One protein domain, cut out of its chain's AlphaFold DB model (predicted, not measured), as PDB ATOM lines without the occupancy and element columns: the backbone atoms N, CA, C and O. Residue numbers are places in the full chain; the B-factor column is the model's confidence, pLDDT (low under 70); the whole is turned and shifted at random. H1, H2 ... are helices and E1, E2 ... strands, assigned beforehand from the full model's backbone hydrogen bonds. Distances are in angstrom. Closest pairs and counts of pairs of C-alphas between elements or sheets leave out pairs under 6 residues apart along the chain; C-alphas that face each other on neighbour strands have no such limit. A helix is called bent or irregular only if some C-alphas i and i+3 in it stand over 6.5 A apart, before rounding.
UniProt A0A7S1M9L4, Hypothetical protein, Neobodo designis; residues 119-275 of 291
ATOM      1  N   LEU A 119      25.611 185.476 -10.621       95.12
ATOM      2  CA  LEU A 119      25.186 186.039  -9.333       95.12
ATOM      3  C   LEU A 119      24.384 185.016  -8.520       95.12
ATOM      4  O   LEU A 119      24.668 184.796  -7.344       95.12
ATOM      5  N   ALA A 120      23.437 184.328  -9.162       92.50
ATOM      6  CA  ALA A 120      22.692 183.224  -8.569       92.50
ATOM      7  C   ALA A 120      23.641 182.144  -8.023       92.50
ATOM      8  O   ALA A 120      23.598 181.808  -6.842       92.50
ATOM      9  N   SER A 121      24.582 181.675  -8.836       93.00
ATOM     10  CA  SER A 121      25.545 180.650  -8.418       93.00
ATOM     11  C   SER A 121      26.466 181.110  -7.277       93.00
ATOM     12  O   SER A 121      26.747 180.336  -6.362       93.00
ATOM     13  N   ILE A 122      26.903 182.374  -7.287       94.31
ATOM     14  CA  ILE A 122      27.712 182.976  -6.215       94.31
ATOM     15  C   ILE A 122      26.919 183.010  -4.906       94.31
ATOM     16  O   ILE A 122      27.434 182.617  -3.865       94.31
ATOM     17  N   THR A 123      25.660 183.441  -4.941       92.94
ATOM     18  CA  THR A 123      24.805 183.518  -3.739       92.94
ATOM     19  C   THR A 123      24.388 182.138  -3.218       92.94
ATOM     20  O   THR A 123      24.211 181.958  -2.021       92.94
ATOM     21  N   ALA A 124      24.305 181.128  -4.092       90.12
ATOM     22  CA  ALA A 124      24.035 179.740  -3.710       90.12
ATOM     23  C   ALA A 124      25.280 178.972  -3.222       90.12
ATOM     24  O   ALA A 124      25.160 177.828  -2.771       90.12
ATOM     25  N   SER A 125      26.476 179.551  -3.354       91.00
ATOM     26  CA  SER A 125      27.726 178.897  -2.962       91.00
ATOM     27  C   SER A 125      27.897 178.871  -1.445       91.00
ATOM     28  O   SER A 125      27.537 179.811  -0.737       91.00
ATOM     29  N   ALA A 126      28.468 177.779  -0.932       88.00
ATOM     30  CA  ALA A 126      28.690 177.612   0.499       88.00
ATOM     31  C   ALA A 126      29.591 178.731   1.047       88.00
ATOM     32  O   ALA A 126      30.651 179.007   0.490       88.00
ATOM     33  N   GLY A 127      29.163 179.365   2.142       87.50
ATOM     34  CA  GLY A 127      29.898 180.462   2.779       87.50
ATOM     35  C   GLY A 127      29.789 181.814   2.066       87.50
ATOM     36  O   GLY A 127      30.469 182.755   2.473       87.50
ATOM     37  N   SER A 128      28.954 181.939   1.028       91.00
ATOM     38  CA  SER A 128      28.682 183.235   0.406       91.00
ATOM     39  C   SER A 128      28.007 184.180   1.410       91.00
ATOM     40  O   SER A 128      27.010 183.790   2.017       91.00
ATOM     41  N   PRO A 129      28.505 185.418   1.600       92.94
ATOM     42  CA  PRO A 129      27.874 186.398   2.484       92.94
ATOM     43  C   PRO A 129      26.719 187.149   1.800       92.94
ATOM     44  O   PRO A 129      26.252 188.152   2.336       92.94
ATOM     45  N   PHE A 130      26.326 186.723   0.597       94.44
ATOM     46  CA  PHE A 130      25.365 187.408  -0.257       94.44
ATOM     47  C   PHE A 130      24.126 186.550  -0.497       94.44
ATOM     48  O   PHE A 130      24.220 185.351  -0.758       94.44
ATOM     49  N   HIS A 131      22.980 187.212  -0.537       91.81
ATOM     50  CA  HIS A 131      21.725 186.718  -1.065       91.81
ATOM     51  C   HIS A 131      21.466 187.267  -2.461       91.81
ATOM     52  O   HIS A 131      21.997 188.289  -2.894       91.81
ATOM     53  N   ILE A 132      20.598 186.578  -3.191       89.81
ATOM     54  CA  ILE A 132      20.248 186.954  -4.556       89.81
ATOM     55  C   ILE A 132      19.517 188.302  -4.623       89.81
ATOM     56  O   ILE A 132      19.577 188.998  -5.633       89.81
ATOM     57  N   ASP A 133      18.883 188.719  -3.534       89.25
ATOM     58  CA  ASP A 133      18.231 190.024  -3.432       89.25
ATOM     59  C   ASP A 133      19.214 191.171  -3.141       89.25
ATOM     60  O   ASP A 133      18.868 192.330  -3.358       89.25
ATOM     61  N   ASP A 134      20.476 190.863  -2.810       91.69
ATOM     62  CA  ASP A 134      21.546 191.859  -2.648       91.69
ATOM     63  C   ASP A 134      22.058 192.409  -3.990       91.69
ATOM     64  O   ASP A 134      22.993 193.211  -4.028       91.69
ATOM     65  N   ARG A 135      21.489 191.985  -5.125       93.25
ATOM     66  CA  ARG A 135      21.860 192.526  -6.439       93.25
ATOM     67  C   ARG A 135      21.525 194.011  -6.539       93.25
ATOM     68  O   ARG A 135      20.374 194.431  -6.374       93.25
ATOM     69  N   SER A 136      22.527 194.784  -6.930       91.38
ATOM     70  CA  SER A 136      22.417 196.211  -7.215       91.38
ATOM     71  C   SER A 136      22.651 196.472  -8.696       91.38
ATOM     72  O   SER A 136      23.370 195.722  -9.350       91.38
ATOM     73  N   ASP A 137      22.093 197.575  -9.201       90.19
ATOM     74  CA  ASP A 137      22.426 198.065 -10.538       90.19
ATOM     75  C   ASP A 137      23.943 198.288 -10.650       90.19
ATOM     76  O   ASP A 137      24.564 198.882  -9.761       90.19
ATOM     77  N   HIS A 138      24.531 197.766 -11.723       90.56
ATOM     78  CA  HIS A 138      25.954 197.855 -12.034       90.56
ATOM     79  C   HIS A 138      26.298 199.138 -12.797       90.56
ATOM     80  O   HIS A 138      27.454 199.557 -12.781       90.56
ATOM     81  N   VAL A 139      25.311 199.786 -13.431       89.94
ATOM     82  CA  VAL A 139      25.500 201.000 -14.242       89.94
ATOM     83  C   VAL A 139      26.234 202.122 -13.491       89.94
ATOM     84  O   VAL A 139      27.157 202.685 -14.082       89.94
ATOM     85  N   PRO A 140      25.936 202.417 -12.208       89.06
ATOM     86  CA  PRO A 140      26.639 203.465 -11.462       89.06
ATOM     87  C   PRO A 140      28.142 203.218 -11.256       89.06
ATOM     88  O   PRO A 140      28.873 204.150 -10.934       89.06
ATOM     89  N   TYR A 141      28.615 201.981 -11.432       88.19
ATOM     90  CA  TYR A 141      30.017 201.595 -11.238       88.19
ATOM     91  C   TYR A 141      30.798 201.502 -12.556       88.19
ATOM     92  O   TYR A 141      31.919 200.992 -12.585       88.19
ATOM     93  N   ARG A 142      30.211 201.956 -13.667       88.44
ATOM     94  CA  ARG A 142      30.862 201.951 -14.979       88.44
ATOM     95  C   ARG A 142      31.597 203.250 -15.232       88.44
ATOM     96  O   ARG A 142      31.072 204.330 -14.983       88.44
ATOM     97  N   CYS A 143      32.782 203.139 -15.818       86.81
ATOM     98  CA  CYS A 143      33.537 204.293 -16.264       86.81
ATOM     99  C   CYS A 143      34.315 204.003 -17.549       86.81
ATOM    100  O   CYS A 143      35.101 203.058 -17.624       86.81
ATOM    101  N   TYR A 144      34.138 204.850 -18.561       86.25
ATOM    102  CA  TYR A 144      34.889 204.766 -19.812       86.25
ATOM    103  C   TYR A 144      36.160 205.614 -19.729       86.25
ATOM    104  O   TYR A 144      36.104 206.779 -19.340       86.25
ATOM    105  N   LEU A 145      37.304 205.053 -20.128       87.62
ATOM    106  CA  LEU A 145      38.584 205.768 -20.162       87.62
ATOM    107  C   LEU A 145      38.781 206.404 -21.543       87.62
ATOM    108  O   LEU A 145      39.678 206.023 -22.297       87.62
ATOM    109  N   ALA A 146      37.908 207.351 -21.896       87.06
ATOM    110  CA  ALA A 146      37.993 208.063 -23.168       87.06
ATOM    111  C   ALA A 146      39.317 208.842 -23.283       87.06
ATOM    112  O   ALA A 146      39.875 209.294 -22.277       87.06
ATOM    113  N   TYR A 147      39.820 209.012 -24.508       86.44
ATOM    114  CA  TYR A 147      41.062 209.747 -24.764       86.44
ATOM    115  C   TYR A 147      41.003 211.158 -24.160       86.44
ATOM    116  O   TYR A 147      40.009 211.859 -24.337       86.44
ATOM    117  N   LYS A 148      42.058 211.553 -23.430       85.56
ATOM    118  CA  LYS A 148      42.164 212.826 -22.687       85.56
ATOM    119  C   LYS A 148      41.085 213.070 -21.618       85.56
ATOM    120  O   LYS A 148      41.000 214.178 -21.096       85.56
ATOM    121  N   SER A 149      40.272 212.072 -21.262       89.62
ATOM    122  CA  SER A 149      39.340 212.221 -20.139       89.62
ATOM    123  C   SER A 149      40.100 212.328 -18.808       89.62
ATOM    124  O   SER A 149      41.156 211.704 -18.667       89.62
ATOM    125  N   PRO A 150      39.557 213.043 -17.806       89.38
ATOM    126  CA  PRO A 150      40.161 213.108 -16.473       89.38
ATOM    127  C   PRO A 150      40.394 211.712 -15.871       89.38
ATOM    128  O   PRO A 150      41.453 211.423 -15.324       89.38
ATOM    129  N   VAL A 151      39.456 210.788 -16.104       88.50
ATOM    130  CA  VAL A 151      39.567 209.369 -15.730       88.50
ATOM    131  C   VAL A 151      40.777 208.692 -16.365       88.50
ATOM    132  O   VAL A 151      41.503 207.958 -15.695       88.50
ATOM    133  N   ARG A 152      41.003 208.917 -17.663       90.75
ATOM    134  CA  ARG A 152      42.139 208.343 -18.388       90.75
ATOM    135  C   ARG A 152      43.460 208.864 -17.838       90.75
ATOM    136  O   ARG A 152      44.352 208.058 -17.594       90.75
ATOM    137  N   VAL A 153      43.554 210.169 -17.593       90.12
ATOM    138  CA  VAL A 153      44.743 210.801 -17.004       90.12
ATOM    139  C   VAL A 153      45.014 210.245 -15.602       90.12
ATOM    140  O   VAL A 153      46.148 209.885 -15.289       90.12
ATOM    141  N   ALA A 154      43.971 210.095 -14.781       90.62
ATOM    142  CA  ALA A 154      44.072 209.485 -13.457       90.62
ATOM    143  C   ALA A 154      44.572 208.033 -13.532       90.62
ATOM    144  O   ALA A 154      45.444 207.633 -12.760       90.62
ATOM    145  N   ALA A 155      44.064 207.251 -14.490       90.06
ATOM    146  CA  ALA A 155      44.520 205.886 -14.718       90.06
ATOM    147  C   ALA A 155      45.990 205.851 -15.150       90.06
ATOM    148  O   ALA A 155      46.765 205.081 -14.597       90.06
ATOM    149  N   GLU A 156      46.399 206.695 -16.097       90.25
ATOM    150  CA  GLU A 156      47.792 206.796 -16.559       90.25
ATOM    151  C   GLU A 156      48.739 207.125 -15.407       90.25
ATOM    152  O   GLU A 156      49.724 206.417 -15.205       90.25
ATOM    153  N   LYS A 157      48.381 208.104 -14.573       89.88
ATOM    154  CA  LYS A 157      49.124 208.452 -13.357       89.88
ATOM    155  C   LYS A 157      49.202 207.285 -12.366       89.88
ATOM    156  O   LYS A 157      50.281 206.980 -11.857       89.88
ATOM    157  N   PHE A 158      48.080 206.612 -12.109       91.12
ATOM    158  CA  PHE A 158      48.024 205.455 -11.218       91.12
ATOM    159  C   PHE A 158      48.926 204.315 -11.715       91.12
ATOM    160  O   PHE A 158      49.782 203.830 -10.971       91.12
ATOM    161  N   TYR A 159      48.784 203.918 -12.982       89.56
ATOM    162  CA  TYR A 159      49.493 202.769 -13.541       89.56
ATOM    163  C   TYR A 159      50.973 203.037 -13.816       89.56
ATOM    164  O   TYR A 159      51.763 202.097 -13.687       89.56
ATOM    165  N   ALA A 160      51.360 204.284 -14.106       88.00
ATOM    166  CA  ALA A 160      52.763 204.688 -14.171       88.00
ATOM    167  C   ALA A 160      53.483 204.411 -12.840       88.00
ATOM    168  O   ALA A 160      54.609 203.917 -12.836       88.00
ATOM    169  N   ARG A 161      52.808 204.636 -11.703       86.38
ATOM    170  CA  ARG A 161      53.351 204.349 -10.367       86.38
ATOM    171  C   ARG A 161      53.379 202.855 -10.040       86.38
ATOM    172  O   ARG A 161      54.335 202.388  -9.432       86.38
ATOM    173  N   THR A 162      52.321 202.113 -10.363       84.50
ATOM    174  CA  THR A 162      52.151 200.735  -9.860       84.50
ATOM    175  C   THR A 162      52.728 199.655 -10.766       84.50
ATOM    176  O   THR A 162      52.971 198.546 -10.299       84.50
ATOM    177  N   SER A 163      52.900 199.944 -12.056       77.88
ATOM    178  CA  SER A 163      53.140 198.914 -13.084       77.88
ATOM    179  C   SER A 163      54.389 199.172 -13.922       77.88
ATOM    180  O   SER A 163      54.783 198.292 -14.680       77.88
ATOM    181  N   GLY A 164      55.006 200.355 -13.797       69.19
ATOM    182  CA  GLY A 164      56.273 200.697 -14.449       69.19
ATOM    183  C   GLY A 164      56.266 200.616 -15.982       69.19
ATOM    184  O   GLY A 164      57.323 200.397 -16.564       69.19
ATOM    185  N   GLY A 165      55.104 200.733 -16.636       66.06
ATOM    186  CA  GLY A 165      54.967 200.537 -18.084       66.06
ATOM    187  C   GLY A 165      54.101 201.587 -18.784       66.06
ATOM    188  O   GLY A 165      53.256 202.224 -18.157       66.06
ATOM    189  N   ASP A 166      54.291 201.708 -20.102       61.00
ATOM    190  CA  ASP A 166      53.688 202.750 -20.955       61.00
ATOM    191  C   ASP A 166      52.223 202.488 -21.352       61.00
ATOM    192  O   ASP A 166      51.518 203.396 -21.796       61.00
ATOM    193  N   ARG A 167      51.735 201.243 -21.234       75.62
ATOM    194  CA  ARG A 167      50.390 200.863 -21.697       75.62
ATOM    195  C   ARG A 167      49.450 200.576 -20.535       75.62
ATOM    196  O   ARG A 167      49.712 199.696 -19.719       75.62
ATOM    197  N   LEU A 168      48.293 201.242 -20.540       77.19
ATOM    198  CA  LEU A 168      47.230 200.935 -19.588       77.19
ATOM    199  C   LEU A 168      46.737 199.488 -19.747       77.19
ATOM    200  O   LEU A 168      46.393 199.087 -20.864       77.19
ATOM    201  N   PRO A 169      46.609 198.729 -18.645       78.00
ATOM    202  CA  PRO A 169      46.074 197.368 -18.679       78.00
ATOM    203  C   PRO A 169      44.556 197.336 -18.917       78.00
ATOM    204  O   PRO A 169      43.979 196.262 -19.079       78.00
ATOM    205  N   ILE A 170      43.898 198.501 -18.908       82.00
ATOM    206  CA  ILE A 170      42.448 198.651 -19.007       82.00
ATOM    207  C   ILE A 170      42.083 199.785 -19.976       82.00
ATOM    208  O   ILE A 170      42.773 200.801 -20.082       82.00
ATOM    209  N   ASP A 171      40.975 199.606 -20.682       83.44
ATOM    210  CA  ASP A 171      40.348 200.566 -21.600       83.44
ATOM    211  C   ASP A 171      39.015 201.111 -21.054       83.44
ATOM    212  O   ASP A 171      38.551 202.181 -21.448       83.44
ATOM    213  N   ARG A 172      38.418 200.398 -20.098       87.69
ATOM    214  CA  ARG A 172      37.273 200.832 -19.295       87.69
ATOM    215  C   ARG A 172      37.236 200.113 -17.949       87.69
ATOM    216  O   ARG A 172      37.835 199.049 -17.785       87.69
ATOM    217  N   VAL A 173      36.482 200.680 -17.020       88.69
ATOM    218  CA  VAL A 173      36.002 200.034 -15.798       88.69
ATOM    219  C   VAL A 173      34.570 199.592 -16.068       88.69
ATOM    220  O   VAL A 173      33.696 200.427 -16.306       88.69
ATOM    221  N   ASP A 174      34.335 198.285 -16.077       90.81
ATOM    222  CA  ASP A 174      33.017 197.721 -16.355       90.81
ATOM    223  C   ASP A 174      32.800 196.470 -15.507       90.81
ATOM    224  O   ASP A 174      33.712 195.658 -15.345       90.81
ATOM    225  N   TRP A 175      31.588 196.339 -14.982       94.56
ATOM    226  CA  TRP A 175      31.172 195.246 -14.115       94.56
ATOM    227  C   TRP A 175      29.881 194.671 -14.672       94.56
ATOM    228  O   TRP A 175      28.936 195.410 -14.942       94.56
ATOM    229  N   ASP A 176      29.822 193.355 -14.824       96.31
ATOM    230  CA  ASP A 176      28.634 192.676 -15.329       96.31
ATOM    231  C   ASP A 176      27.546 192.556 -14.257       96.31
ATOM    232  O   ASP A 176      26.368 192.433 -14.591       96.31
ATOM    233  N   GLY A 177      27.912 192.612 -12.974       96.06
ATOM    234  CA  GLY A 177      26.977 192.560 -11.855       96.06
ATOM    235  C   GLY A 177      27.589 193.035 -10.540       96.06
ATOM    236  O   GLY A 177      28.809 193.034 -10.371       96.06
ATOM    237  N   VAL A 178      26.724 193.424  -9.601       95.56
ATOM    238  CA  VAL A 178      27.110 193.892  -8.262       95.56
ATOM    239  C   VAL A 178      26.237 193.220  -7.206       95.56
ATOM    240  O   VAL A 178      25.013 193.233  -7.317       95.56
ATOM    241  N   LEU A 179      26.863 192.666  -6.166       95.00
ATOM    242  CA  LEU A 179      26.208 192.194  -4.942       95.00
ATOM    243  C   LEU A 179      26.548 193.133  -3.789       95.00
ATOM    244  O   LEU A 179      27.709 193.496  -3.592       95.00
ATOM    245  N   LYS A 180      25.539 193.542  -3.026       93.19
ATOM    246  CA  LYS A 180      25.628 194.667  -2.105       93.19
ATOM    247  C   LYS A 180      24.859 194.381  -0.804       93.19
ATOM    248  O   LYS A 180      23.655 194.569  -0.764       93.19
ATOM    249  N   THR A 181      25.560 194.038   0.286       92.94
ATOM    250  CA  THR A 181      24.971 193.922   1.651       92.94
ATOM    251  C   THR A 181      25.318 195.130   2.524       92.94
ATOM    252  O   THR A 181      25.917 196.075   2.034       92.94
ATOM    253  N   GLU A 182      25.019 195.165   3.820       90.25
ATOM    254  CA  GLU A 182      25.547 196.236   4.688       90.25
ATOM    255  C   GLU A 182      27.071 196.145   4.896       90.25
ATOM    256  O   GLU A 182      27.753 197.161   5.024       90.25
ATOM    257  N   LYS A 183      27.625 194.926   4.907       92.25
ATOM    258  CA  LYS A 183      29.016 194.654   5.319       92.25
ATOM    259  C   LYS A 183      29.953 194.336   4.153       92.25
ATOM    260  O   LYS A 183      31.164 194.547   4.279       92.25
ATOM    261  N   ALA A 184      29.402 193.847   3.040       93.69
ATOM    262  CA  ALA A 184      30.152 193.272   1.932       93.69
ATOM    263  C   ALA A 184      29.737 193.832   0.567       93.69
ATOM    264  O   ALA A 184      28.559 194.095   0.334       93.69
ATOM    265  N   ILE A 185      30.689 193.989  -0.355       94.69
ATOM    266  CA  ILE A 185      30.428 194.248  -1.783       94.69
ATOM    267  C   ILE A 185      31.128 193.210  -2.651       94.69
ATOM    268  O   ILE A 185      32.270 192.837  -2.385       94.69
ATOM    269  N   GLY A 186      30.425 192.735  -3.670       95.38
ATOM    270  CA  GLY A 186      30.913 191.787  -4.654       95.38
ATOM    271  C   GLY A 186      30.806 192.369  -6.052       95.38
ATOM    272  O   GLY A 186      29.699 192.680  -6.482       95.38
ATOM    273  N   MET A 187      31.926 192.487  -6.760       96.06
ATOM    274  CA  MET A 187      31.937 192.922  -8.157       96.06
ATOM    275  C   MET A 187      32.141 191.716  -9.065       96.06
ATOM    276  O   MET A 187      33.070 190.936  -8.855       96.06
ATOM    277  N   VAL A 188      31.272 191.556 -10.059       97.31
ATOM    278  CA  VAL A 188      31.265 190.395 -10.953       97.31
ATOM    279  C   VAL A 188      31.656 190.820 -12.360       97.31
ATOM    280  O   VAL A 188      31.108 191.784 -12.889       97.31
ATOM    281  N   VAL A 189      32.570 190.071 -12.977       97.19
ATOM    282  CA  VAL A 189      32.909 190.184 -14.402       97.19
ATOM    283  C   VAL A 189      32.789 188.816 -15.058       97.19
ATOM    284  O   VAL A 189      33.385 187.839 -14.602       97.19
ATOM    285  N   CYS A 190      32.047 188.753 -16.155       97.00
ATOM    286  CA  CYS A 190      31.891 187.588 -17.007       97.00
ATOM    287  C   CYS A 190      32.857 187.680 -18.193       97.00
ATOM    288  O   CYS A 190      33.003 188.714 -18.845       97.00
ATOM    289  N   LYS A 191      33.554 186.578 -18.473       96.12
ATOM    290  CA  LYS A 191      34.439 186.430 -19.630       96.12
ATOM    291  C   LYS A 191      34.129 185.114 -20.345       96.12
ATOM    292  O   LYS A 191      33.818 184.126 -19.674       96.12
ATOM    293  N   PRO A 192      34.312 185.047 -21.677       95.19
ATOM    294  CA  PRO A 192      34.157 183.799 -22.421       95.19
ATOM    295  C   PRO A 192      35.004 182.665 -21.835       95.19
ATOM    296  O   PRO A 192      34.504 181.564 -21.617       95.19
ATOM    297  N   THR A 193      36.259 182.972 -21.495       94.12
ATOM    298  CA  THR A 193      37.205 182.053 -20.859       94.12
ATOM    299  C   THR A 193      38.003 182.806 -19.804       94.12
ATOM    300  O   THR A 193      38.377 183.966 -19.998       94.12
ATOM    301  N   VAL A 194      38.286 182.148 -18.683       95.62
ATOM    302  CA  VAL A 194      39.170 182.693 -17.648       95.62
ATOM    303  C   VAL A 194      40.618 182.553 -18.103       95.62
ATOM    304  O   VAL A 194      41.075 181.458 -18.417       95.62
ATOM    305  N   THR A 195      41.344 183.668 -18.115       95.75
ATOM    306  CA  THR A 195      42.757 183.744 -18.505       95.75
ATOM    307  C   THR A 195      43.549 184.541 -17.471       95.75
ATOM    308  O   THR A 195      42.973 185.294 -16.684       95.75
ATOM    309  N   ALA A 196      44.880 184.427 -17.494       95.31
ATOM    310  CA  ALA A 196      45.745 185.217 -16.615       95.31
ATOM    311  C   ALA A 196      45.547 186.724 -16.841       95.31
ATOM    312  O   ALA A 196      45.423 187.483 -15.882       95.31
ATOM    313  N   ALA A 197      45.413 187.134 -18.108       93.50
ATOM    314  CA  ALA A 197      45.114 188.512 -18.479       93.50
ATOM    315  C   ALA A 197      43.772 188.983 -17.899       93.50
ATOM    316  O   ALA A 197      43.698 190.091 -17.388       93.50
ATOM    317  N   ALA A 198      42.729 188.145 -17.906       94.38
ATOM    318  CA  ALA A 198      41.439 188.505 -17.314       94.38
ATOM    319  C   ALA A 198      41.520 188.689 -15.788       94.38
ATOM    320  O   ALA A 198      40.931 189.632 -15.266       94.38
ATOM    321  N   ILE A 199      42.269 187.827 -15.086       95.88
ATOM    322  CA  ILE A 199      42.504 187.932 -13.633       95.88
ATOM    323  C   ILE A 199      43.280 189.215 -13.303       95.88
ATOM    324  O   ILE A 199      42.910 189.961 -12.398       95.88
ATOM    325  N   GLN A 200      44.337 189.502 -14.062       93.69
ATOM    326  CA  GLN A 200      45.121 190.722 -13.888       93.69
ATOM    327  C   GLN A 200      44.301 191.968 -14.223       93.69
ATOM    328  O   GLN A 200      44.371 192.948 -13.492       93.69
ATOM    329  N   GLN A 201      43.488 191.923 -15.281       92.12
ATOM    330  CA  GLN A 201      42.647 193.036 -15.706       92.12
ATOM    331  C   GLN A 201      41.598 193.382 -14.647       92.12
ATOM    332  O   GLN A 201      41.515 194.543 -14.256       92.12
ATOM    333  N   ILE A 202      40.822 192.407 -14.149       94.50
ATOM    334  CA  ILE A 202      39.802 192.674 -13.117       94.50
ATOM    335  C   ILE A 202      40.448 193.214 -11.838       94.50
ATOM    336  O   ILE A 202      39.925 194.139 -11.214       94.50
ATOM    337  N   ARG A 203      41.624 192.689 -11.474       94.25
ATOM    338  CA  ARG A 203      42.361 193.174 -10.311       94.25
ATOM    339  C   ARG A 203      42.887 194.595 -10.520       94.25
ATOM    340  O   ARG A 203      42.713 195.436  -9.648       94.25
ATOM    341  N   ALA A 204      43.454 194.880 -11.688       91.81
ATOM    342  CA  ALA A 204      43.929 196.207 -12.050       91.81
ATOM    343  C   ALA A 204      42.786 197.232 -12.057       91.81
ATOM    344  O   ALA A 204      42.969 198.329 -11.533       91.81
ATOM    345  N   GLN A 205      41.617 196.885 -12.616       92.31
ATOM    346  CA  GLN A 205      40.419 197.734 -12.576       92.31
ATOM    347  C   GLN A 205      40.029 198.047 -11.135       92.31
ATOM    348  O   GLN A 205      39.802 199.204 -10.796       92.31
ATOM    349  N   TRP A 206      39.987 197.022 -10.287       92.38
ATOM    350  CA  TRP A 206      39.656 197.176  -8.881       92.38
ATOM    351  C   TRP A 206      40.635 198.081  -8.132       92.38
ATOM    352  O   TRP A 206      40.209 199.006  -7.442       92.38
ATOM    353  N   ASP A 207      41.938 197.837  -8.277       91.88
ATOM    354  CA  ASP A 207      42.969 198.625  -7.601       91.88
ATOM    355  C   ASP A 207      42.916 200.095  -8.048       91.88
ATOM    356  O   ASP A 207      43.000 200.992  -7.213       91.88
ATOM    357  N   PHE A 208      42.666 200.357  -9.337       90.94
ATOM    358  CA  PHE A 208      42.467 201.719  -9.833       90.94
ATOM    359  C   PHE A 208      41.205 202.363  -9.250       90.94
ATOM    360  O   PHE A 208      41.282 203.453  -8.692       90.94
ATOM    361  N   CYS A 209      40.056 201.688  -9.291       88.56
ATOM    362  CA  CYS A 209      38.797 202.232  -8.760       88.56
ATOM    363  C   CYS A 209      38.804 202.418  -7.240       88.56
ATOM    364  O   CYS A 209      37.954 203.117  -6.695       88.56
ATOM    365  N   THR A 210      39.738 201.763  -6.550       88.12
ATOM    366  CA  THR A 210      39.939 201.918  -5.109       88.12
ATOM    367  C   THR A 210      41.076 202.873  -4.749       88.12
ATOM    368  O   THR A 210      41.361 203.069  -3.565       88.12
ATOM    369  N   SER A 211      41.709 203.485  -5.750       88.62
ATOM    370  CA  SER A 211      42.831 204.400  -5.569       88.62
ATOM    371  C   SER A 211      42.373 205.834  -5.272       88.62
ATOM    372  O   SER A 211      41.315 206.249  -5.752       88.62
ATOM    373  N   PRO A 212      43.162 206.628  -4.527       85.31
ATOM    374  CA  PRO A 212      42.893 208.055  -4.339       85.31
ATOM    375  C   PRO A 212      42.813 208.834  -5.658       85.31
ATOM    376  O   PRO A 212      41.979 209.731  -5.786       85.31
ATOM    377  N   GLU A 213      43.639 208.468  -6.644       86.31
ATOM    378  CA  GLU A 213      43.683 209.112  -7.962       86.31
ATOM    379  C   GLU A 213      42.327 209.039  -8.674       86.31
ATOM    380  O   GLU A 213      41.898 210.008  -9.298       86.31
ATOM    381  N   PHE A 214      41.603 207.926  -8.523       86.44
ATOM    382  CA  PHE A 214      40.276 207.774  -9.114       86.44
ATOM    383  C   PHE A 214      39.243 208.762  -8.550       86.44
ATOM    384  O   PHE A 214      38.276 209.065  -9.234       86.44
ATOM    385  N   PHE A 215      39.411 209.302  -7.346       78.38
ATOM    386  CA  PHE A 215      38.436 210.241  -6.764       78.38
ATOM    387  C   PHE A 215      38.853 211.690  -6.914       78.38
ATOM    388  O   PHE A 215      38.018 212.551  -7.168       78.38
ATOM    389  N   GLN A 216      40.147 211.951  -6.751       81.88
ATOM    390  CA  GLN A 216      40.682 213.306  -6.791       81.88
ATOM    391  C   GLN A 216      40.666 213.869  -8.211       81.88
ATOM    392  O   GLN A 216      40.324 215.032  -8.404       81.88
ATOM    393  N   ASP A 217      40.980 213.028  -9.199       77.88
ATOM    394  CA  ASP A 217      41.339 213.508 -10.532       77.88
ATOM    395  C   ASP A 217      40.232 213.264 -11.578       77.88
ATOM    396  O   ASP A 217      40.343 213.737 -12.705       77.88
ATOM    397  N   THR A 218      39.154 212.534 -11.253       76.00
ATOM    398  CA  THR A 218      38.179 212.076 -12.267       76.00
ATOM    399  C   THR A 218      36.903 212.904 -12.366       76.00
ATOM    400  O   THR A 218      36.252 212.874 -13.410       76.00
ATOM    401  N   GLY A 219      36.523 213.616 -11.299       72.94
ATOM    402  CA  GLY A 219      35.235 214.313 -11.214       72.94
ATOM    403  C   GLY A 219      34.010 213.386 -11.255       72.94
ATOM    404  O   GLY A 219      32.894 213.866 -11.449       72.94
ATOM    405  N   ILE A 220      34.198 212.068 -11.105       76.38
ATOM    406  CA  ILE A 220      33.104 211.093 -11.018       76.38
ATOM    407  C   ILE A 220      32.373 211.303  -9.695       76.38
ATOM    408  O   ILE A 220      33.015 211.495  -8.663       76.38
ATOM    409  N   ASP A 221      31.037 211.230  -9.725       72.56
ATOM    410  CA  ASP A 221      30.225 211.259  -8.510       72.56
ATOM    411  C   ASP A 221      30.735 210.183  -7.537       72.56
ATOM    412  O   ASP A 221      30.665 208.984  -7.840       72.56
ATOM    413  N   PRO A 222      31.272 210.577  -6.371       66.50
ATOM    414  CA  PRO A 222      31.819 209.620  -5.441       66.50
ATOM    415  C   PRO A 222      30.714 208.815  -4.758       66.50
ATOM    416  O   PRO A 222      31.042 207.827  -4.125       66.50
ATOM    417  N   VAL A 223      29.424 209.168  -4.840       69.94
ATOM    418  CA  VAL A 223      28.358 208.509  -4.061       69.94
ATOM    419  C   VAL A 223      28.276 206.991  -4.295       69.94
ATOM    420  O   VAL A 223      28.360 206.258  -3.302       69.94
ATOM    421  N   PRO A 224      28.189 206.469  -5.537       75.56
ATOM    422  CA  PRO A 224      28.154 205.022  -5.764       75.56
ATOM    423  C   PRO A 224      29.430 204.327  -5.278       75.56
ATOM    424  O   PRO A 224      29.394 203.227  -4.730       75.56
ATOM    425  N   TRP A 225      30.568 204.997  -5.428       78.69
ATOM    426  CA  TRP A 225      31.882 204.467  -5.086       78.69
ATOM    427  C   TRP A 225      32.213 204.579  -3.594       78.69
ATOM    428  O   TRP A 225      32.882 203.712  -3.046       78.69
ATOM    429  N   ASN A 226      31.677 205.566  -2.882       76.38
ATOM    430  CA  ASN A 226      31.810 205.732  -1.436       76.38
ATOM    431  C   ASN A 226      31.244 204.515  -0.708       76.38
ATOM    432  O   ASN A 226      31.792 204.071   0.303       76.38
ATOM    433  N   ASP A 227      30.176 203.928  -1.246       72.38
ATOM    434  CA  ASP A 227      29.606 202.697  -0.716       72.38
ATOM    435  C   ASP A 227      30.553 201.502  -0.846       72.38
ATOM    436  O   ASP A 227      30.533 200.624   0.018       72.38
ATOM    437  N   LEU A 228      31.413 201.480  -1.867       75.62
ATOM    438  CA  LEU A 228      32.457 200.471  -2.036       75.62
ATOM    439  C   LEU A 228      33.525 200.595  -0.935       75.62
ATOM    440  O   LEU A 228      33.982 199.579  -0.407       75.62
ATOM    441  N   PHE A 229      33.863 201.817  -0.506       71.69
ATOM    442  CA  PHE A 229      34.855 202.042   0.553       71.69
ATOM    443  C   PHE A 229      34.340 201.821   1.965       71.69
ATOM    444  O   PHE A 229      35.081 201.287   2.794       71.69
ATOM    445  N   LYS A 230      33.079 202.182   2.238       80.12
ATOM    446  CA  LYS A 230      32.442 201.982   3.553       80.12
ATOM    447  C   LYS A 230      32.427 200.513   3.982       80.12
ATOM    448  O   LYS A 230      32.325 200.208   5.169       80.12
ATOM    449  N   ARG A 231      32.529 199.590   3.026       82.38
ATOM    450  CA  ARG A 231      32.440 198.152   3.272       82.38
ATOM    451  C   ARG A 231      33.805 197.560   3.553       82.38
ATOM    452  O   ARG A 231      34.763 197.753   2.800       82.38
ATOM    453  N   LYS A 232      33.852 196.786   4.636       82.38
ATOM    454  CA  LYS A 232      35.059 196.096   5.095       82.38
ATOM    455  C   LYS A 232      35.354 194.854   4.260       82.38
ATOM    456  O   LYS A 232      36.515 194.544   4.034       82.38
ATOM    457  N   GLN A 233      34.316 194.154   3.803       91.75
ATOM    458  CA  GLN A 233      34.467 192.931   3.019       91.75
ATOM    459  C   GLN A 233      34.255 193.231   1.537       91.75
ATOM    460  O   GLN A 233      33.235 193.798   1.141       91.75
ATOM    461  N   ARG A 234      35.239 192.885   0.711       93.12
ATOM    462  CA  ARG A 234      35.237 193.212  -0.713       93.12
ATOM    463  C   ARG A 234      35.668 191.990  -1.507       93.12
ATOM    464  O   ARG A 234      36.709 191.409  -1.215       93.12
ATOM    465  N   TYR A 235      34.855 191.618  -2.486       95.56
ATOM    466  CA  TYR A 235      35.026 190.401  -3.264       95.56
ATOM    467  C   TYR A 235      35.075 190.737  -4.750       95.56
ATOM    468  O   TYR A 235      34.237 191.481  -5.263       95.56
ATOM    469  N   LEU A 236      36.049 190.153  -5.442       96.81
ATOM    470  CA  LEU A 236      36.145 190.180  -6.894       96.81
ATOM    471  C   LEU A 236      35.788 188.809  -7.434       96.81
ATOM    472  O   LEU A 236      36.440 187.829  -7.086       96.81
ATOM    473  N   PHE A 237      34.774 188.749  -8.286       97.62
ATOM    474  CA  PHE A 237      34.313 187.516  -8.903       97.62
ATOM    475  C   PHE A 237      34.598 187.550 -10.399       97.62
ATOM    476  O   PHE A 237      34.073 188.395 -11.124       97.62
ATOM    477  N   LEU A 238      35.407 186.604 -10.866       97.69
ATOM    478  CA  LEU A 238      35.653 186.385 -12.286       97.69
ATOM    479  C   LEU A 238      34.935 185.112 -12.728       97.69
ATOM    480  O   LEU A 238      35.171 184.037 -12.184       97.69
ATOM    481  N   VAL A 239      34.071 185.233 -13.727       97.50
ATOM    482  CA  VAL A 239      33.189 184.156 -14.169       97.50
ATOM    483  C   VAL A 239      33.553 183.751 -15.592       97.50
ATOM    484  O   VAL A 239      33.459 184.561 -16.510       97.50
ATOM    485  N   GLY A 240      33.953 182.495 -15.779       96.62
ATOM    486  CA  GLY A 240      34.180 181.884 -17.087       96.62
ATOM    487  C   GLY A 240      32.926 181.224 -17.642       96.62
ATOM    488  O   GLY A 240      32.376 180.316 -17.015       96.62
ATOM    489  N   GLU A 241      32.499 181.641 -18.830       94.56
ATOM    490  CA  GLU A 241      31.364 181.034 -19.541       94.56
ATOM    491  C   GLU A 241      31.701 179.679 -20.170       94.56
ATOM    492  O   GLU A 241      30.811 178.843 -20.336       94.56
ATOM    493  N   SER A 242      32.976 179.456 -20.477       92.50
ATOM    494  CA  SER A 242      33.496 178.218 -21.050       92.50
ATOM    495  C   SER A 242      34.381 177.472 -20.048       92.50
ATOM    496  O   SER A 242      35.039 178.103 -19.208       92.50
ATOM    497  N   PRO A 243      34.453 176.132 -20.147       88.50
ATOM    498  CA  PRO A 243      35.426 175.351 -19.401       88.50
ATOM    499  C   PRO A 243      36.855 175.817 -19.700       88.50
ATOM    500  O   PRO A 243      37.235 176.089 -20.837       88.50
ATOM    501  N   MET A 244      37.650 175.906 -18.648       88.94
ATOM    502  CA  MET A 244      39.068 176.221 -18.672       88.94
ATOM    503  C   MET A 244      39.827 174.928 -18.973       88.94
ATOM    504  O   MET A 244      39.476 173.882 -18.422       88.94
ATOM    505  N   PRO A 245      40.880 174.972 -19.801       87.44
ATOM    506  CA  PRO A 245      41.735 173.812 -20.003       87.44
ATOM    507  C   PRO A 245      42.339 173.334 -18.675       87.44
ATOM    508  O   PRO A 245      42.948 174.128 -17.959       87.44
ATOM    509  N   ILE A 246      42.243 172.031 -18.382       88.25
ATOM    510  CA  ILE A 246      42.743 171.416 -17.131       88.25
ATOM    511  C   ILE A 246      44.217 171.774 -16.878       88.25
ATOM    512  O   ILE A 246      44.610 172.074 -15.753       88.25
ATOM    513  N   ALA A 247      45.031 171.807 -17.939       90.44
ATOM    514  CA  ALA A 247      46.449 172.154 -17.861       90.44
ATOM    515  C   ALA A 247      46.714 173.580 -17.332       90.44
ATOM    516  O   ALA A 247      47.781 173.841 -16.783       90.44
ATOM    517  N   GLN A 248      45.758 174.499 -17.487       90.81
ATOM    518  CA  GLN A 248      45.876 175.891 -17.044       90.81
ATOM    519  C   GLN A 248      45.157 176.156 -15.716       90.81
ATOM    520  O   GLN A 248      45.352 177.217 -15.129       90.81
ATOM    521  N   GLU A 249      44.369 175.205 -15.208       92.38
ATOM    522  CA  GLU A 249      43.552 175.398 -14.007       92.38
ATOM    523  C   GLU A 249      44.389 175.745 -12.781       92.38
ATOM    524  O   GLU A 249      44.181 176.790 -12.168       92.38
ATOM    525  N   ARG A 250      45.393 174.923 -12.464       92.56
ATOM    526  CA  ARG A 250      46.241 175.141 -11.287       92.56
ATOM    527  C   ARG A 250      46.965 176.498 -11.303       92.56
ATOM    528  O   ARG A 250      46.764 177.254 -10.353       92.56
ATOM    529  N   PRO A 251      47.745 176.862 -12.345       94.56
ATOM    530  CA  PRO A 251      48.451 178.143 -12.349       94.56
ATOM    531  C   PRO A 251      47.496 179.346 -12.348       94.56
ATOM    532  O   PRO A 251      47.803 180.373 -11.742       94.56
ATOM    533  N   LEU A 252      46.319 179.236 -12.976       95.69
ATOM    534  CA  LEU A 252      45.323 180.307 -12.943       95.69
ATOM    535  C   LEU A 252      44.675 180.447 -11.563       95.69
ATOM    536  O   LEU A 252      44.445 181.575 -11.131       95.69
ATOM    537  N   MET A 253      44.416 179.347 -10.850       95.88
ATOM    538  CA  MET A 253      43.875 179.406  -9.487       95.88
ATOM    539  C   MET A 253      44.903 179.939  -8.487       95.88
ATOM    540  O   MET A 253      44.541 180.736  -7.625       95.88
ATOM    541  N   GLU A 254      46.179 179.572  -8.631       95.25
ATOM    542  CA  GLU A 254      47.278 180.136  -7.836       95.25
ATOM    543  C   GLU A 254      47.388 181.659  -8.046       95.25
ATOM    544  O   GLU A 254      47.467 182.425  -7.081       95.25
ATOM    545  N   LEU A 255      47.319 182.122  -9.302       96.12
ATOM    546  CA  LEU A 255      47.318 183.551  -9.625       96.12
ATOM    547  C   LEU A 255      46.081 184.267  -9.064       96.12
ATOM    548  O   LEU A 255      46.208 185.334  -8.465       96.12
ATOM    549  N   ALA A 256      44.893 183.685  -9.239       96.75
ATOM    550  CA  ALA A 256      43.646 184.248  -8.734       96.75
ATOM    551  C   ALA A 256      43.663 184.369  -7.206       96.75
ATOM    552  O   ALA A 256      43.329 185.428  -6.675       96.75
ATOM    553  N   GLN A 257      44.143 183.341  -6.499       95.88
ATOM    554  CA  GLN A 257      44.319 183.369  -5.049       95.88
ATOM    555  C   GLN A 257      45.299 184.468  -4.626       95.88
ATOM    556  O   GLN A 257      44.977 185.265  -3.746       95.88
ATOM    557  N   LYS A 258      46.461 184.568  -5.289       96.19
ATOM    558  CA  LYS A 258      47.449 185.629  -5.030       96.19
ATOM    559  C   LYS A 258      46.854 187.029  -5.214       96.19
ATOM    560  O   LYS A 258      47.202 187.942  -4.470       96.19
ATOM    561  N   MET A 259      45.965 187.204  -6.189       95.81
ATOM    562  CA  MET A 259      45.301 188.481  -6.481       95.81
ATOM    563  C   MET A 259      43.977 188.681  -5.725       95.81
ATOM    564  O   MET A 259      43.326 189.710  -5.917       95.81
ATOM    565  N   ASN A 260      43.585 187.749  -4.848       95.88
ATOM    566  CA  ASN A 260      42.304 187.748  -4.137       95.88
ATOM    567  C   ASN A 260      41.083 187.871  -5.080       95.88
ATOM    568  O   ASN A 260      40.178 188.676  -4.860       95.88
ATOM    569  N   VAL A 261      41.092 187.094  -6.165       97.00
ATOM    570  CA  VAL A 261      40.007 186.986  -7.148       97.00
ATOM    571  C   VAL A 261      39.354 185.612  -7.014       97.00
ATOM    572  O   VAL A 261      40.012 184.578  -7.111       97.00
ATOM    573  N   HIS A 262      38.041 185.587  -6.813       97.00
ATOM    574  CA  HIS A 262      37.246 184.368  -6.741       97.00
ATOM    575  C   HIS A 262      36.812 183.953  -8.142       97.00
ATOM    576  O   HIS A 262      36.055 184.666  -8.801       97.00
ATOM    577  N   VAL A 263      37.269 182.789  -8.598       97.06
ATOM    578  CA  VAL A 263      36.944 182.303  -9.940       97.06
ATOM    579  C   VAL A 263      35.762 181.346  -9.901       97.06
ATOM    580  O   VAL A 263      35.732 180.393  -9.125       97.06
ATOM    581  N   TYR A 264      34.800 181.595 -10.779       96.50
ATOM    582  CA  TYR A 264      33.669 180.725 -11.049       96.50
ATOM    583  C   TYR A 264      33.731 180.241 -12.491       96.50
ATOM    584  O   TYR A 264      34.106 180.985 -13.396       96.50
ATOM    585  N   GLN A 265      33.324 179.002 -12.718       95.12
ATOM    586  CA  GLN A 265      33.286 178.410 -14.047       95.12
ATOM    587  C   GLN A 265      31.954 177.733 -14.300       95.12
ATOM    588  O   GLN A 265      31.371 177.121 -13.405       95.12
ATOM    589  N   ARG A 266      31.482 177.828 -15.540       93.12
ATOM    590  CA  ARG A 266      30.269 177.152 -15.974       93.12
ATOM    591  C   ARG A 266      30.416 175.633 -15.852       93.12
ATOM    592  O   ARG A 266      31.288 175.034 -16.471       93.12
ATOM    593  N   LYS A 267      29.524 175.017 -15.075       89.94
ATOM    594  CA  LYS A 267      29.407 173.558 -14.910       89.94
ATOM    595  C   LYS A 267      28.266 172.975 -15.744       89.94
ATOM    596  O   LYS A 267      28.320 171.822 -16.153       89.94
ATOM    597  N   GLY A 268      27.223 173.766 -15.980       85.62
ATOM    598  CA  GLY A 268      26.038 173.342 -16.715       85.62
ATOM    599  C   GLY A 268      25.279 174.521 -17.311       85.62
ATOM    600  O   GLY A 268      25.794 175.636 -17.417       85.62
ATOM    601  N   ILE A 269      24.031 174.279 -17.708       83.31
ATOM    602  CA  ILE A 269      23.139 175.341 -18.185       83.31
ATOM    603  C   ILE A 269      22.817 176.258 -17.004       83.31
ATOM    604  O   ILE A 269      22.194 175.819 -16.036       83.31
ATOM    605  N   ASP A 270      23.290 177.504 -17.095       84.19
ATOM    606  CA  ASP A 270      23.077 178.586 -16.129       84.19
ATOM    607  C   ASP A 270      23.543 178.259 -14.697       84.19
ATOM    608  O   ASP A 270      23.086 178.850 -13.723       84.19
ATOM    609  N   GLN A 271      24.484 177.316 -14.572       88.56
ATOM    610  CA  GLN A 271      25.081 176.898 -13.306       88.56
ATOM    611  C   GLN A 271      26.588 177.099 -13.341       88.56
ATOM    612  O   GLN A 271      27.280 176.557 -14.213       88.56
ATOM    613  N   TYR A 272      27.091 177.822 -12.347       92.94
ATOM    614  CA  TYR A 272      28.508 178.082 -12.159       92.94
ATOM    615  C   TYR A 272      28.983 177.477 -10.844       92.94
ATOM    616  O   TYR A 272      28.255 177.426  -9.856       92.94
ATOM    617  N   GLN A 273      30.221 177.010 -10.835       93.62
ATOM    618  CA  GLN A 273      30.862 176.430  -9.668       93.62
ATOM    619  C   GLN A 273      32.095 177.254  -9.305       93.62
ATOM    620  O   GLN A 273      32.884 177.609 -10.181       93.62
ATOM    621  N   TYR A 274      32.258 177.529  -8.012       94.38
ATOM    622  CA  TYR A 274      33.484 178.108  -7.478       94.38
ATOM    623  C   TYR A 274      34.653 177.133  -7.664       94.38
ATOM    624  O   TYR A 274      34.563 175.964  -7.274       94.38
ATOM    625  N   LEU A 275      35.742 177.620  -8.252       92.56
ATOM    626  CA  LEU A 275      36.986 176.877  -8.387       92.56
ATOM    627  C   LEU A 275      37.885 177.210  -7.194       92.56
ATOM    628  O   LEU A 275      38.395 178.325  -7.070       92.56
TER     629      LEU A 275
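This is residues 119 to 275 of the 291 residues of the protein "Hypothetical protein" of Neobodo designis (UniProt A0A7S1M9L4). A twisted five-strand sheet, E1 to E5, curls like part of a barrel, with H3 packed over one face, H6 on that same face, and the short H1 on the opposite face near both edge strands. H2 and H4 pack together beyond the sheet, and residues 124 to 149 and 164 to 176 make the long links to and from H2. The printed part has 157 residues with named elements in the order H1 H2 E1 E2 H3 H4 H5 E3 H6 E4 E5. The sheet E1 E2 E3 E4 E5 is mixed, as is the class, helices and strands. The whole is compact, with a radius of gyration of the C-alphas of 15.8 A and spans of 43 by 36 by 23 A.

H1, residues 119 to 123, begins at C-alpha 119 (25.186, 186.039, -9.333). H2, residues 150 to 163, is 19.5 A long. E1 is residues 177 to 180, and E2, residues 184 to 191, is 23.0 A long. H3, residues 196 to 209, is 20.0 A long. H4 is residues 212 to 216 and H5 residues 222 to 230. E3, residues 233 to 240, is 22.9 A long. H6, residues 246 to 258, is 19.3 A long and irregular: C-alphas 247 and 250 are 7.2 A apart. E4, residues 261 to 268, is 21.7 A long, and E5, residues 271 to 274, ends at C-alpha 274 (33.484, 178.108, -7.478).

E1 and E2 form an antiparallel hairpin, with N 179 and O 186 2.9 A apart. E2 and E3 are parallel, with N 187 and O 235 at 2.9 A. E3 and E4 are parallel, with N 262 and O 236 at 2.8 A. E4 and E5 form an antiparallel hairpin, with N 273 and O 265 at 2.8 A. E2, H3 H4 H5, E3 and E3, H6, E4 are strand-helix-strand units, parallel neighbour strands with helices between; the crossover of the second is right-handed. H3 lies over E3 at a height over the sheet of 9.9 A. H3 touches H6 with residues 196 to 199 alone, C-alphas 196 and 252 being closest at 6.1 A. H5 only just stands up from the sheet, rising 40.4 degrees. H2 touches H4, C-alphas 154 and 213 being closest at 5.5 A. Every O i to N i+4 pair is within hydrogen-bond range in H1, H2, H3 and H4, against 3 of 5 in H5 and 7 of 9 in H6.

The two C-alphas farthest apart, of Ala 126 and Lys 148, are 44.3 A apart. The printed part has no cut. The links H1 to H2 and H2 to E1 are long. Residues 164 to 166 and 222 to 223 have pLDDT under 70.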